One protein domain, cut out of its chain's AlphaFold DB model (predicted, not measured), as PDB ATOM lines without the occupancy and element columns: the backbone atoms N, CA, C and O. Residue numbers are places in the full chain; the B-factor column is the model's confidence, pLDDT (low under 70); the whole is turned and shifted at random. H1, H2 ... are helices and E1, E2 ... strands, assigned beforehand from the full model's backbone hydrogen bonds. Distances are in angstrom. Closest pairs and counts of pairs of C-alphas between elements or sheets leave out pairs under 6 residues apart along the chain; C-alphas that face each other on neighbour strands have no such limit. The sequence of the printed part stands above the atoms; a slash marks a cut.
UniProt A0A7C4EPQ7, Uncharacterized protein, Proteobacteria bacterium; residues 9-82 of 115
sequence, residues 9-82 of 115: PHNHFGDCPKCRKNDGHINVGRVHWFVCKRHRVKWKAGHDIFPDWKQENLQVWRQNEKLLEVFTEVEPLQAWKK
ATOM      1  N   PRO A   9     179.731 186.682 162.258       54.03
ATOM      2  CA  PRO A   9     181.058 186.186 162.625       54.03
ATOM      3  C   PRO A   9     181.062 185.369 163.927       54.03
ATOM      4  O   PRO A   9     182.029 184.669 164.202       54.03
ATOM      5  N   HIS A  10     179.976 185.407 164.706       59.22
ATOM      6  CA  HIS A  10     179.813 184.610 165.923       59.22
ATOM      7  C   HIS A  10     179.264 183.207 165.673       59.22
ATOM      8  O   HIS A  10     179.053 182.449 166.621       59.22
ATOM      9  N   ASN A  11     179.003 182.841 164.420       68.88
ATOM     10  CA  ASN A  11     178.395 181.562 164.131       68.88
ATOM     11  C   ASN A  11     179.425 180.443 163.934       68.88
ATOM     12  O   ASN A  11     179.605 179.895 162.844       68.88
ATOM     13  N   HIS A  12     180.099 180.109 165.034       74.50
ATOM     14  CA  HIS A  12     181.117 179.062 165.100       74.50
ATOM     15  C   HIS A  12     180.590 177.669 164.726       74.50
ATOM     16  O   HIS A  12     181.374 176.814 164.324       74.50
ATOM     17  N   PHE A  13     179.278 177.447 164.840       85.12
ATOM     18  CA  PHE A  13     178.637 176.147 164.617       85.12
ATOM     19  C   PHE A  13     177.833 176.082 163.313       85.12
ATOM     20  O   PHE A  13     177.207 175.061 163.034       85.12
ATOM     21  N   GLY A  14     177.881 177.141 162.498       89.38
ATOM     22  CA  GLY A  14     177.236 177.214 161.192       89.38
ATOM     23  C   GLY A  14     175.732 177.501 161.243       89.38
ATOM     24  O   GLY A  14     175.073 177.364 162.270       89.38
ATOM     25  N   ASP A  15     175.184 178.006 160.137       92.75
ATOM     26  CA  ASP A  15     173.764 178.357 160.006       92.75
ATOM     27  C   ASP A  15     173.104 177.547 158.899       92.75
ATOM     28  O   ASP A  15     173.753 177.022 157.996       92.75
ATOM     29  N   CYS A  16     171.771 177.532 158.895       94.12
ATOM     30  CA  CYS A  16     171.037 176.985 157.770       94.12
ATOM     31  C   CYS A  16     171.433 177.691 156.457       94.12
ATOM     32  O   CYS A  16     171.290 178.917 156.362       94.12
ATOM     33  N   PRO A  17     171.793 176.944 155.397       91.94
ATOM     34  CA  PRO A  17     172.212 177.524 154.119       91.94
ATOM     35  C   PRO A  17     171.099 178.308 153.406       91.94
ATOM     36  O   PRO A  17     171.375 179.107 152.516       91.94
ATOM     37  N   LYS A  18     169.836 178.112 153.806       92.19
ATOM     38  CA  LYS A  18     168.670 178.784 153.217       92.19
ATOM     39  C   LYS A  18     168.259 180.056 153.962       92.19
ATOM     40  O   LYS A  18     167.872 181.029 153.328       92.19
ATOM     41  N   CYS A  19     168.278 180.059 155.303       93.56
ATOM     42  CA  CYS A  19     167.830 181.220 156.094       93.56
ATOM     43  C   CYS A  19     168.923 181.979 156.826       93.56
ATOM     44  O   CYS A  19     168.609 183.049 157.346       93.56
ATOM     45  N   ARG A  20     170.135 181.427 156.923       90.38
ATOM     46  CA  ARG A  20     171.219 181.974 157.749       90.38
ATOM     47  C   ARG A  20     170.822 182.158 159.218       90.38
ATOM     48  O   ARG A  20     171.136 183.160 159.843       90.38
ATOM     49  N   LYS A  21     170.017 181.221 159.720       90.50
ATOM     50  CA  LYS A  21     169.596 181.130 161.120       90.50
ATOM     51  C   LYS A  21     169.663 179.671 161.556       90.50
ATOM     52  O   LYS A  21     169.607 178.766 160.715       90.50
ATOM     53  N   ASN A  22     169.674 179.456 162.859       93.00
ATOM     54  CA  ASN A  22     169.481 178.160 163.484       93.00
ATOM     55  C   ASN A  22     168.476 178.284 164.638       93.00
ATOM     56  O   ASN A  22     168.229 179.378 165.143       93.00
ATOM     57  N   ASP A  23     167.864 177.164 165.006       95.38
ATOM     58  CA  ASP A  23     166.860 177.060 166.068       95.38
ATOM     59  C   ASP A  23     167.448 176.378 167.321       95.38
ATOM     60  O   ASP A  23     166.719 175.727 168.073       95.38
ATOM     61  N   GLY A  24     168.766 176.511 167.521       93.88
ATOM     62  CA  GLY A  24     169.532 175.850 168.577       93.88
ATOM     63  C   GLY A  24     169.979 174.431 168.218       93.88
ATOM     64  O   GLY A  24     169.933 174.014 167.054       93.88
ATOM     65  N   HIS A  25     170.424 173.698 169.240       95.62
ATOM     66  CA  HIS A  25     170.943 172.340 169.117       95.62
ATOM     67  C   HIS A  25     170.091 171.297 169.845       95.62
ATOM     68  O   HIS A  25     169.323 171.597 170.756       95.62
ATOM     69  N   ILE A  26     170.230 170.052 169.399       97.81
ATOM     70  CA  ILE A  26     169.594 168.851 169.928       97.81
ATOM     71  C   ILE A  26     170.696 167.821 170.177       97.81
ATOM     72  O   ILE A  26     171.521 167.551 169.298       97.81
ATOM     73  N   ASN A  27     170.690 167.227 171.366       98.25
ATOM     74  CA  ASN A  27     171.703 166.270 171.793       98.25
ATOM     75  C   ASN A  27     171.260 164.826 171.533       98.25
ATOM     76  O   ASN A  27     170.123 164.444 171.819       98.25
ATOM     77  N   VAL A  28     172.175 163.998 171.035       97.94
ATOM     78  CA  VAL A  28     172.039 162.536 171.025       97.94
ATOM     79  C   VAL A  28     173.289 161.966 171.682       97.94
ATOM     80  O   VAL A  28     174.358 161.882 171.068       97.94
ATOM     81  N   GLY A  29     173.179 161.643 172.972       97.12
ATOM     82  CA  GLY A  29     174.357 161.399 173.797       97.12
ATOM     83  C   GLY A  29     175.253 162.634 173.803       97.12
ATOM     84  O   GLY A  29     174.799 163.747 174.034       97.12
ATOM     85  N   ARG A  30     176.528 162.434 173.480       97.38
ATOM     86  CA  ARG A  30     177.546 163.492 173.410       97.38
ATOM     87  C   ARG A  30     177.581 164.229 172.069       97.38
ATOM     88  O   ARG A  30     178.418 165.106 171.884       97.38
ATOM     89  N   VAL A  31     176.754 163.831 171.099       97.38
ATOM     90  CA  VAL A  31     176.723 164.438 169.762       97.38
ATOM     91  C   VAL A  31     175.714 165.576 169.733       97.38
ATOM     92  O   VAL A  31     174.557 165.387 170.105       97.38
ATOM     93  N   HIS A  32     176.143 166.727 169.221       96.62
ATOM     94  CA  HIS A  32     175.336 167.938 169.148       96.62
ATOM     95  C   HIS A  32     174.941 168.238 167.699       96.62
ATOM     96  O   HIS A  32     175.801 168.420 166.827       96.62
ATOM     97  N   TRP A  33     173.636 168.309 167.453       97.38
ATOM     98  CA  TRP A  33     173.047 168.592 166.147       97.38
ATOM     99  C   TRP A  33     172.366 169.948 166.163       97.38
ATOM    100  O   TRP A  33     171.410 170.135 166.906       97.38
ATOM    101  N   PHE A  34     172.800 170.881 165.327       96.62
ATOM    102  CA  PHE A  34     172.031 172.100 165.103       96.62
ATOM    103  C   PHE A  34     170.925 171.847 164.095       96.62
ATOM    104  O   PHE A  34     171.044 170.991 163.212       96.62
ATOM    105  N   VAL A  35     169.839 172.601 164.228       97.69
ATOM    106  CA  VAL A  35     168.674 172.455 163.361       97.69
ATOM    107  C   VAL A  35     168.164 173.792 162.857       97.69
ATOM    108  O   VAL A  35     168.301 174.833 163.493       97.69
ATOM    109  N   CYS A  36     167.498 173.746 161.709       97.38
ATOM    110  CA  CYS A  36     166.567 174.772 161.286       97.38
ATOM    111  C   CYS A  36     165.200 174.138 161.042       97.38
ATOM    112  O   CYS A  36     164.991 173.428 160.057       97.38
ATOM    113  N   LYS A  37     164.250 174.433 161.926       97.38
ATOM    114  CA  LYS A  37     162.859 173.973 161.885       97.38
ATOM    115  C   LYS A  37     162.140 174.504 160.654       97.38
ATOM    116  O   LYS A  37     161.445 173.742 159.987       97.38
ATOM    117  N   ARG A  38     162.375 175.772 160.289       97.69
ATOM    118  CA  ARG A  38     161.755 176.402 159.106       97.69
ATOM    119  C   ARG A  38     162.060 175.654 157.810       97.69
ATOM    120  O   ARG A  38     161.195 175.533 156.953       97.69
ATOM    121  N   HIS A  39     163.289 175.170 157.668       97.75
ATOM    122  CA  HIS A  39     163.746 174.490 156.457       97.75
ATOM    123  C   HIS A  39     163.876 172.976 156.611       97.75
ATOM    124  O   HIS A  39     164.240 172.318 155.641       97.75
ATOM    125  N   ARG A  40     163.564 172.454 157.804       97.69
ATOM    126  CA  ARG A  40     163.689 171.046 158.200       97.69
ATOM    127  C   ARG A  40     165.054 170.467 157.836       97.69
ATOM    128  O   ARG A  40     165.141 169.384 157.272       97.69
ATOM    129  N   VAL A  41     166.117 171.205 158.153       98.25
ATOM    130  CA  VAL A  41     167.496 170.741 157.956       98.25
ATOM    131  C   VAL A  41     168.259 170.657 159.271       98.25
ATOM    132  O   VAL A  41     167.952 171.404 160.201       98.25
ATOM    133  N   LYS A  42     169.242 169.761 159.341       97.88
ATOM    134  CA  LYS A  42     170.132 169.565 160.488       97.88
ATOM    135  C   LYS A  42     171.587 169.473 160.040       97.88
ATOM    136  O   LYS A  42     171.848 169.107 158.900       97.88
ATOM    137  N   TRP A  43     172.514 169.768 160.937       97.25
ATOM    138  CA  TRP A  43     173.943 169.558 160.711       97.25
ATOM    139  C   TRP A  43     174.645 169.231 162.023       97.25
ATOM    140  O   TRP A  43     174.236 169.672 163.102       97.25
ATOM    141  N   LYS A  44     175.701 168.423 161.938       96.25
ATOM    142  CA  LYS A  44     176.490 168.026 163.101       96.25
ATOM    143  C   LYS A  44     177.452 169.153 163.465       96.25
ATOM    144  O   LYS A  44     178.318 169.499 162.669       96.25
ATOM    145  N   ALA A  45     177.329 169.697 164.672       92.12
ATOM    146  CA  ALA A  45     178.260 170.716 165.163       92.12
ATOM    147  C   ALA A  45     179.507 170.107 165.811       92.12
ATOM    148  O   ALA A  45     180.586 170.684 165.735       92.12
ATOM    149  N   GLY A  46     179.376 168.936 166.442       91.88
ATOM    150  CA  GLY A  46     180.507 168.270 167.079       91.88
ATOM    151  C   GLY A  46     180.103 167.247 168.130       91.88
ATOM    152  O   GLY A  46     178.941 166.848 168.231       91.88
ATOM    153  N   HIS A  47     181.095 166.812 168.904       95.25
ATOM    154  CA  HIS A  47     180.951 165.867 170.007       95.25
ATOM    155  C   HIS A  47     181.615 166.440 171.265       95.25
ATOM    156  O   HIS A  47     182.727 166.950 171.163       95.25
ATOM    157  N   ASP A  48     180.964 166.329 172.427       94.38
ATOM    158  CA  ASP A  48     181.447 166.851 173.719       94.38
ATOM    159  C   ASP A  48     181.747 168.371 173.716       94.38
ATOM    160  O   ASP A  48     182.601 168.847 174.463       94.38
ATOM    161  N   ILE A  49     181.039 169.152 172.890       92.31
ATOM    162  CA  ILE A  49     181.254 170.609 172.771       92.31
ATOM    163  C   ILE A  49     180.385 171.432 173.732       92.31
ATOM    164  O   ILE A  49     180.750 172.560 174.059       92.31
ATOM    165  N   PHE A  50     179.280 170.868 174.231       90.19
ATOM    166  CA  PHE A  50     178.452 171.474 175.277       90.19
ATOM    167  C   PHE A  50     178.268 170.497 176.449       90.19
ATOM    168  O   PHE A  50     178.202 169.290 176.234       90.19
ATOM    169  N   PRO A  51     178.211 170.969 177.709       94.19
ATOM    170  CA  PRO A  51     178.087 170.090 178.875       94.19
ATOM    171  C   PRO A  51     176.638 169.697 179.210       94.19
ATOM    172  O   PRO A  51     176.426 168.897 180.120       94.19
ATOM    173  N   ASP A  52     175.650 170.273 178.528       93.31
ATOM    174  CA  ASP A  52     174.214 170.129 178.787       93.31
ATOM    175  C   ASP A  52     173.694 168.700 178.574       93.31
ATOM    176  O   ASP A  52     172.825 168.261 179.326       93.31
ATOM    177  N   TRP A  53     174.305 167.918 177.674       95.25
ATOM    178  CA  TRP A  53     173.970 166.496 177.496       95.25
ATOM    179  C   TRP A  53     174.100 165.673 178.786       95.25
ATOM    180  O   TRP A  53     173.450 164.639 178.932       95.25
ATOM    181  N   LYS A  54     174.917 166.121 179.752       96.81
ATOM    182  CA  LYS A  54     175.094 165.446 181.050       96.81
ATOM    183  C   LYS A  54     173.853 165.524 181.941       96.81
ATOM    184  O   LYS A  54     173.755 164.759 182.895       96.81
ATOM    185  N   GLN A  55     172.946 166.459 181.665       96.81
ATOM    186  CA  GLN A  55     171.677 166.617 182.381       96.81
ATOM    187  C   GLN A  55     170.547 165.795 181.739       96.81
ATOM    188  O   GLN A  55     169.446 165.716 182.281       96.81
ATOM    189  N   GLU A  56     170.814 165.177 180.589       96.50
ATOM    190  CA  GLU A  56     169.869 164.352 179.850       96.50
ATOM    191  C   GLU A  56     170.076 162.859 180.142       96.50
ATOM    192  O   GLU A  56     171.026 162.436 180.800       96.50
ATOM    193  N   ASN A  57     169.163 162.028 179.641       97.88
ATOM    194  CA  ASN A  57     169.211 160.581 179.810       97.88
ATOM    195  C   ASN A  57     168.870 159.847 178.502       97.88
ATOM    196  O   ASN A  57     168.457 160.448 177.511       97.88
ATOM    197  N   LEU A  58     168.996 158.515 178.517       97.88
ATOM    198  CA  LEU A  58     168.752 157.658 177.349       97.88
ATOM    199  C   LEU A  58     167.357 157.834 176.728       97.88
ATOM    200  O   LEU A  58     167.204 157.666 175.518       97.88
ATOM    201  N   GLN A  59     166.333 158.143 177.527       98.38
ATOM    202  CA  GLN A  59     164.983 158.361 177.009       98.38
ATOM    203  C   GLN A  59     164.911 159.658 176.200       98.38
ATOM    204  O   GLN A  59     164.365 159.644 175.097       98.38
ATOM    205  N   VAL A  60     165.505 160.739 176.716       98.19
ATOM    206  CA  VAL A  60     165.617 162.023 176.008       98.19
ATOM    207  C   VAL A  60     166.376 161.835 174.697       98.19
ATOM    208  O   VAL A  60     165.892 162.247 173.647       98.19
ATOM    209  N   TRP A  61     167.500 161.113 174.704       98.25
ATOM    210  CA  TRP A  61     168.280 160.887 173.481       98.25
ATOM    211  C   TRP A  61     167.526 160.087 172.424       98.25
ATOM    212  O   TRP A  61     167.574 160.442 171.252       98.25
ATOM    213  N   ARG A  62     166.764 159.060 172.819       98.38
ATOM    214  CA  ARG A  62     165.905 158.308 171.887       98.38
ATOM    215  C   ARG A  62     164.784 159.169 171.303       98.38
ATOM    216  O   ARG A  62     164.384 158.962 170.161       98.38
ATOM    217  N   GLN A  63     164.237 160.108 172.077       98.31
ATOM    218  CA  GLN A  63     163.238 161.060 171.578       98.31
ATOM    219  C   GLN A  63     163.868 162.066 170.612       98.31
ATOM    220  O   GLN A  63     163.301 162.335 169.556       98.31
ATOM    221  N   ASN A  64     165.055 162.565 170.945       98.38
ATOM    222  CA  ASN A  64     165.825 163.482 170.115       98.38
ATOM    223  C   ASN A  64     166.246 162.843 168.789       98.38
ATOM    224  O   ASN A  64     166.125 163.477 167.746       98.38
ATOM    225  N   GLU A  65     166.673 161.581 168.802       98.06
ATOM    226  CA  GLU A  65     167.010 160.823 167.594       98.06
ATOM    227  C   GLU A  65     165.811 160.741 166.640       98.06
ATOM    228  O   GLU A  65     165.910 161.175 165.493       98.06
ATOM    229  N   LYS A  66     164.639 160.339 167.150       98.12
ATOM    230  CA  LYS A  66     163.381 160.334 166.382       98.12
ATOM    231  C   LYS A  66     162.987 161.721 165.882       98.12
ATOM    232  O   LYS A  66     162.509 161.872 164.763       98.12
ATOM    233  N   LEU A  67     163.181 162.756 166.701       97.75
ATOM    234  CA  LEU A  67     162.927 164.133 166.287       97.75
ATOM    235  C   LEU A  67     163.857 164.540 165.138       97.75
ATOM    236  O   LEU A  67     163.423 165.238 164.233       97.75
ATOM    237  N   LEU A  68     165.114 164.101 165.137       98.12
ATOM    238  CA  LEU A  68     166.084 164.427 164.092       98.12
ATOM    239  C   LEU A  68     165.857 163.655 162.784       98.12
ATOM    240  O   LEU A  68     166.375 164.086 161.753       98.12
ATOM    241  N   GLU A  69     165.103 162.556 162.777       97.88
ATOM    242  CA  GLU A  69     164.762 161.805 161.555       97.88
ATOM    243  C   GLU A  69     163.943 162.641 160.559       97.88
ATOM    244  O   GLU A  69     164.071 162.458 159.350       97.88
ATOM    245  N   VAL A  70     163.148 163.608 161.035       97.56
ATOM    246  CA  VAL A  70     162.337 164.469 160.149       97.56
ATOM    247  C   VAL A  70     163.125 165.616 159.511       97.56
ATOM    248  O   VAL A  70     162.542 166.425 158.783       97.56
ATOM    249  N   PHE A  71     164.421 165.730 159.812       98.06
ATOM    250  CA  PHE A  71     165.303 166.764 159.286       98.06
ATOM    251  C   PHE A  71     166.289 166.171 158.282       98.06
ATOM    252  O   PHE A  71     166.938 165.159 158.544       98.06
ATOM    253  N   THR A  72     166.464 166.856 157.158       98.19
ATOM    254  CA  THR A  72     167.485 166.522 156.165       98.19
ATOM    255  C   THR A  72     168.853 166.999 156.640       98.19
ATOM    256  O   THR A  72     169.021 168.166 156.988       98.19
ATOM    257  N   GLU A  73     169.839 166.110 156.650       97.75
ATOM    258  CA  GLU A  73     171.219 166.488 156.952       97.75
ATOM    259  C   GLU A  73     171.818 167.316 155.809       97.75
ATOM    260  O   GLU A  73     171.648 166.978 154.636       97.75
ATOM    261  N   VAL A  74     172.467 168.431 156.146       97.00
ATOM    262  CA  VAL A  74     173.087 169.351 155.186       97.00
ATOM    263  C   VAL A  74     174.421 169.863 155.709       97.00
ATOM    264  O   VAL A  74     174.651 169.899 156.915       97.00
ATOM    265  N   GLU A  75     175.255 170.360 154.802       93.75
ATOM    266  CA  GLU A  75     176.386 171.207 155.172       93.75
ATOM    267  C   GLU A  75     175.887 172.606 155.572       93.75
ATOM    268  O   GLU A  75     175.105 173.220 154.829       93.75
ATOM    269  N   PRO A  76     176.293 173.135 156.740       93.00
ATOM    270  CA  PRO A  76     175.878 174.458 157.168       93.00
ATOM    271  C   PRO A  76     176.664 175.558 156.454       93.00
ATOM    272  O   PRO A  76     177.789 175.371 155.985       93.00
ATOM    273  N   LEU A  77     176.095 176.762 156.439       88.81
ATOM    274  CA  LEU A  77     176.828 177.957 156.050       88.81
ATOM    275  C   LEU A  77     177.837 178.302 157.154       88.81
ATOM    276  O   LEU A  77     177.447 178.738 158.237       88.81
ATOM    277  N   GLN A  78     179.122 178.095 156.875       78.94
ATOM    278  CA  GLN A  78     180.225 178.450 157.769       78.94
ATOM    279  C   GLN A  78     180.468 179.967 157.742       78.94
ATOM    280  O   GLN A  78     180.519 180.567 156.668       78.94
ATOM    281  N   ALA A  79     180.654 180.590 158.910       62.22
ATOM    282  CA  ALA A  79     180.986 182.018 159.008       62.22
ATOM    283  C   ALA A  79     182.455 182.331 158.671       62.22
ATOM    284  O   ALA A  79     182.803 183.486 158.445       62.22
ATOM    285  N   TRP A  80     183.320 181.315 158.637       52.16
ATOM    286  CA  TRP A  80     184.757 181.483 158.476       52.16
ATOM    287  C   TRP A  80     185.282 180.550 157.380       52.16
ATOM    288  O   TRP A  80     185.574 179.378 157.600       52.16
ATOM    289  N   LYS A  81     185.448 181.081 156.168       49.66
ATOM    290  CA  LYS A  81     186.457 180.537 155.260       49.66
ATOM    291  C   LYS A  81     187.759 181.257 155.571       49.66
ATOM    292  O   LYS A  81     187.958 182.397 155.168       49.66
ATOM    293  N   LYS A  82     188.639 180.591 156.322       48.12
ATOM    294  CA  LYS A  82     190.000 181.074 156.622       48.12
ATOM    295  C   LYS A  82     190.761 181.490 155.354       48.12
ATOM    296  O   LYS A  82     191.519 182.449 155.382       48.12
TER     297      LYS A  82
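Overview. This is residues 9 to 82 of the 115 residues of an uncharacterized protein of Proteobacteria bacterium (UniProt A0A7C4EPQ7). A small, twisted wall of three antiparallel strands, E1, E2 and E3, has the helix H2 packed slantwise over one face, mainly over the edge strand E1, while the short helix H1 grazes the sheet. Both ends of the printed part lie at the far end of the longest axis from H1 and H2, in two long stretches with no named element, residues 9 to 24 and 70 to 82. The printed part has 74 residues, with three named strands and two named helices in the order E1 E2 E3 H1 H2; the class is mixed, helices and strands, with 33 residues, under half, in named elements. It is compact, with a radius of gyration of the C-alphas of 12.3 A and spans of 36 by 24 by 14 A.

Arrangement. Pass residues 9 to 24 and you reach E1, residues 25 to 28, which forms an antiparallel hairpin with E2, residues 31 to 36, at 142 degrees between their directions; look for N 26 and O 33, 2.8 A apart. E2, the inner strand, forms the next hairpin with E3, residues 41 to 47, antiparallel at 155 degrees, where N 36 and O 41 are 2.8 A apart. The three are a meander, each strand the antiparallel neighbour of the one before. H1, residues 52 to 55, only grazes the sheet with its residues 52 to 54; its closest C-alpha pair with E1 is Trp 53 and Asn 27, 6.1 A. H2, residues 58 to 69, is on the sheet at a height of 7.8 A, making two layers, a helix on one face of a sheet. It lies over E1, with 6 of its C-alphas falling there, and only just not over E2, with 2. On the local plane it stands at 42 degrees to E1, slantwise to the strands, and the closest C-alphas of the two are those of Val 28 and Trp 61, 4.8 A. H1 and H2 are apart. Every O i to N i+4 pair in H2 is within hydrogen-bond range; H1 is too short for such a pair. Residues 72 to 73 make a short parallel pairing with residues 41 to 42 of E3.

Along the chain. Find C-alpha 25 at (170.943, 172.340, 169.117), where E1 begins. E2 runs 16.8 A and E3 18.7 A, ending at C-alpha 47, (180.951, 165.867, 170.007). H2 also runs 16.8 A, to C-alpha 69 at (164.762, 161.805, 161.555).

Size, cuts and confidence. The C-alphas farthest apart are those of Gln 59 and Lys 82, 39.5 A. The printed part has no cut, and the four links between named elements are tight. Look for pLDDT under 70 at residues 9 to 11 and 79 to 82.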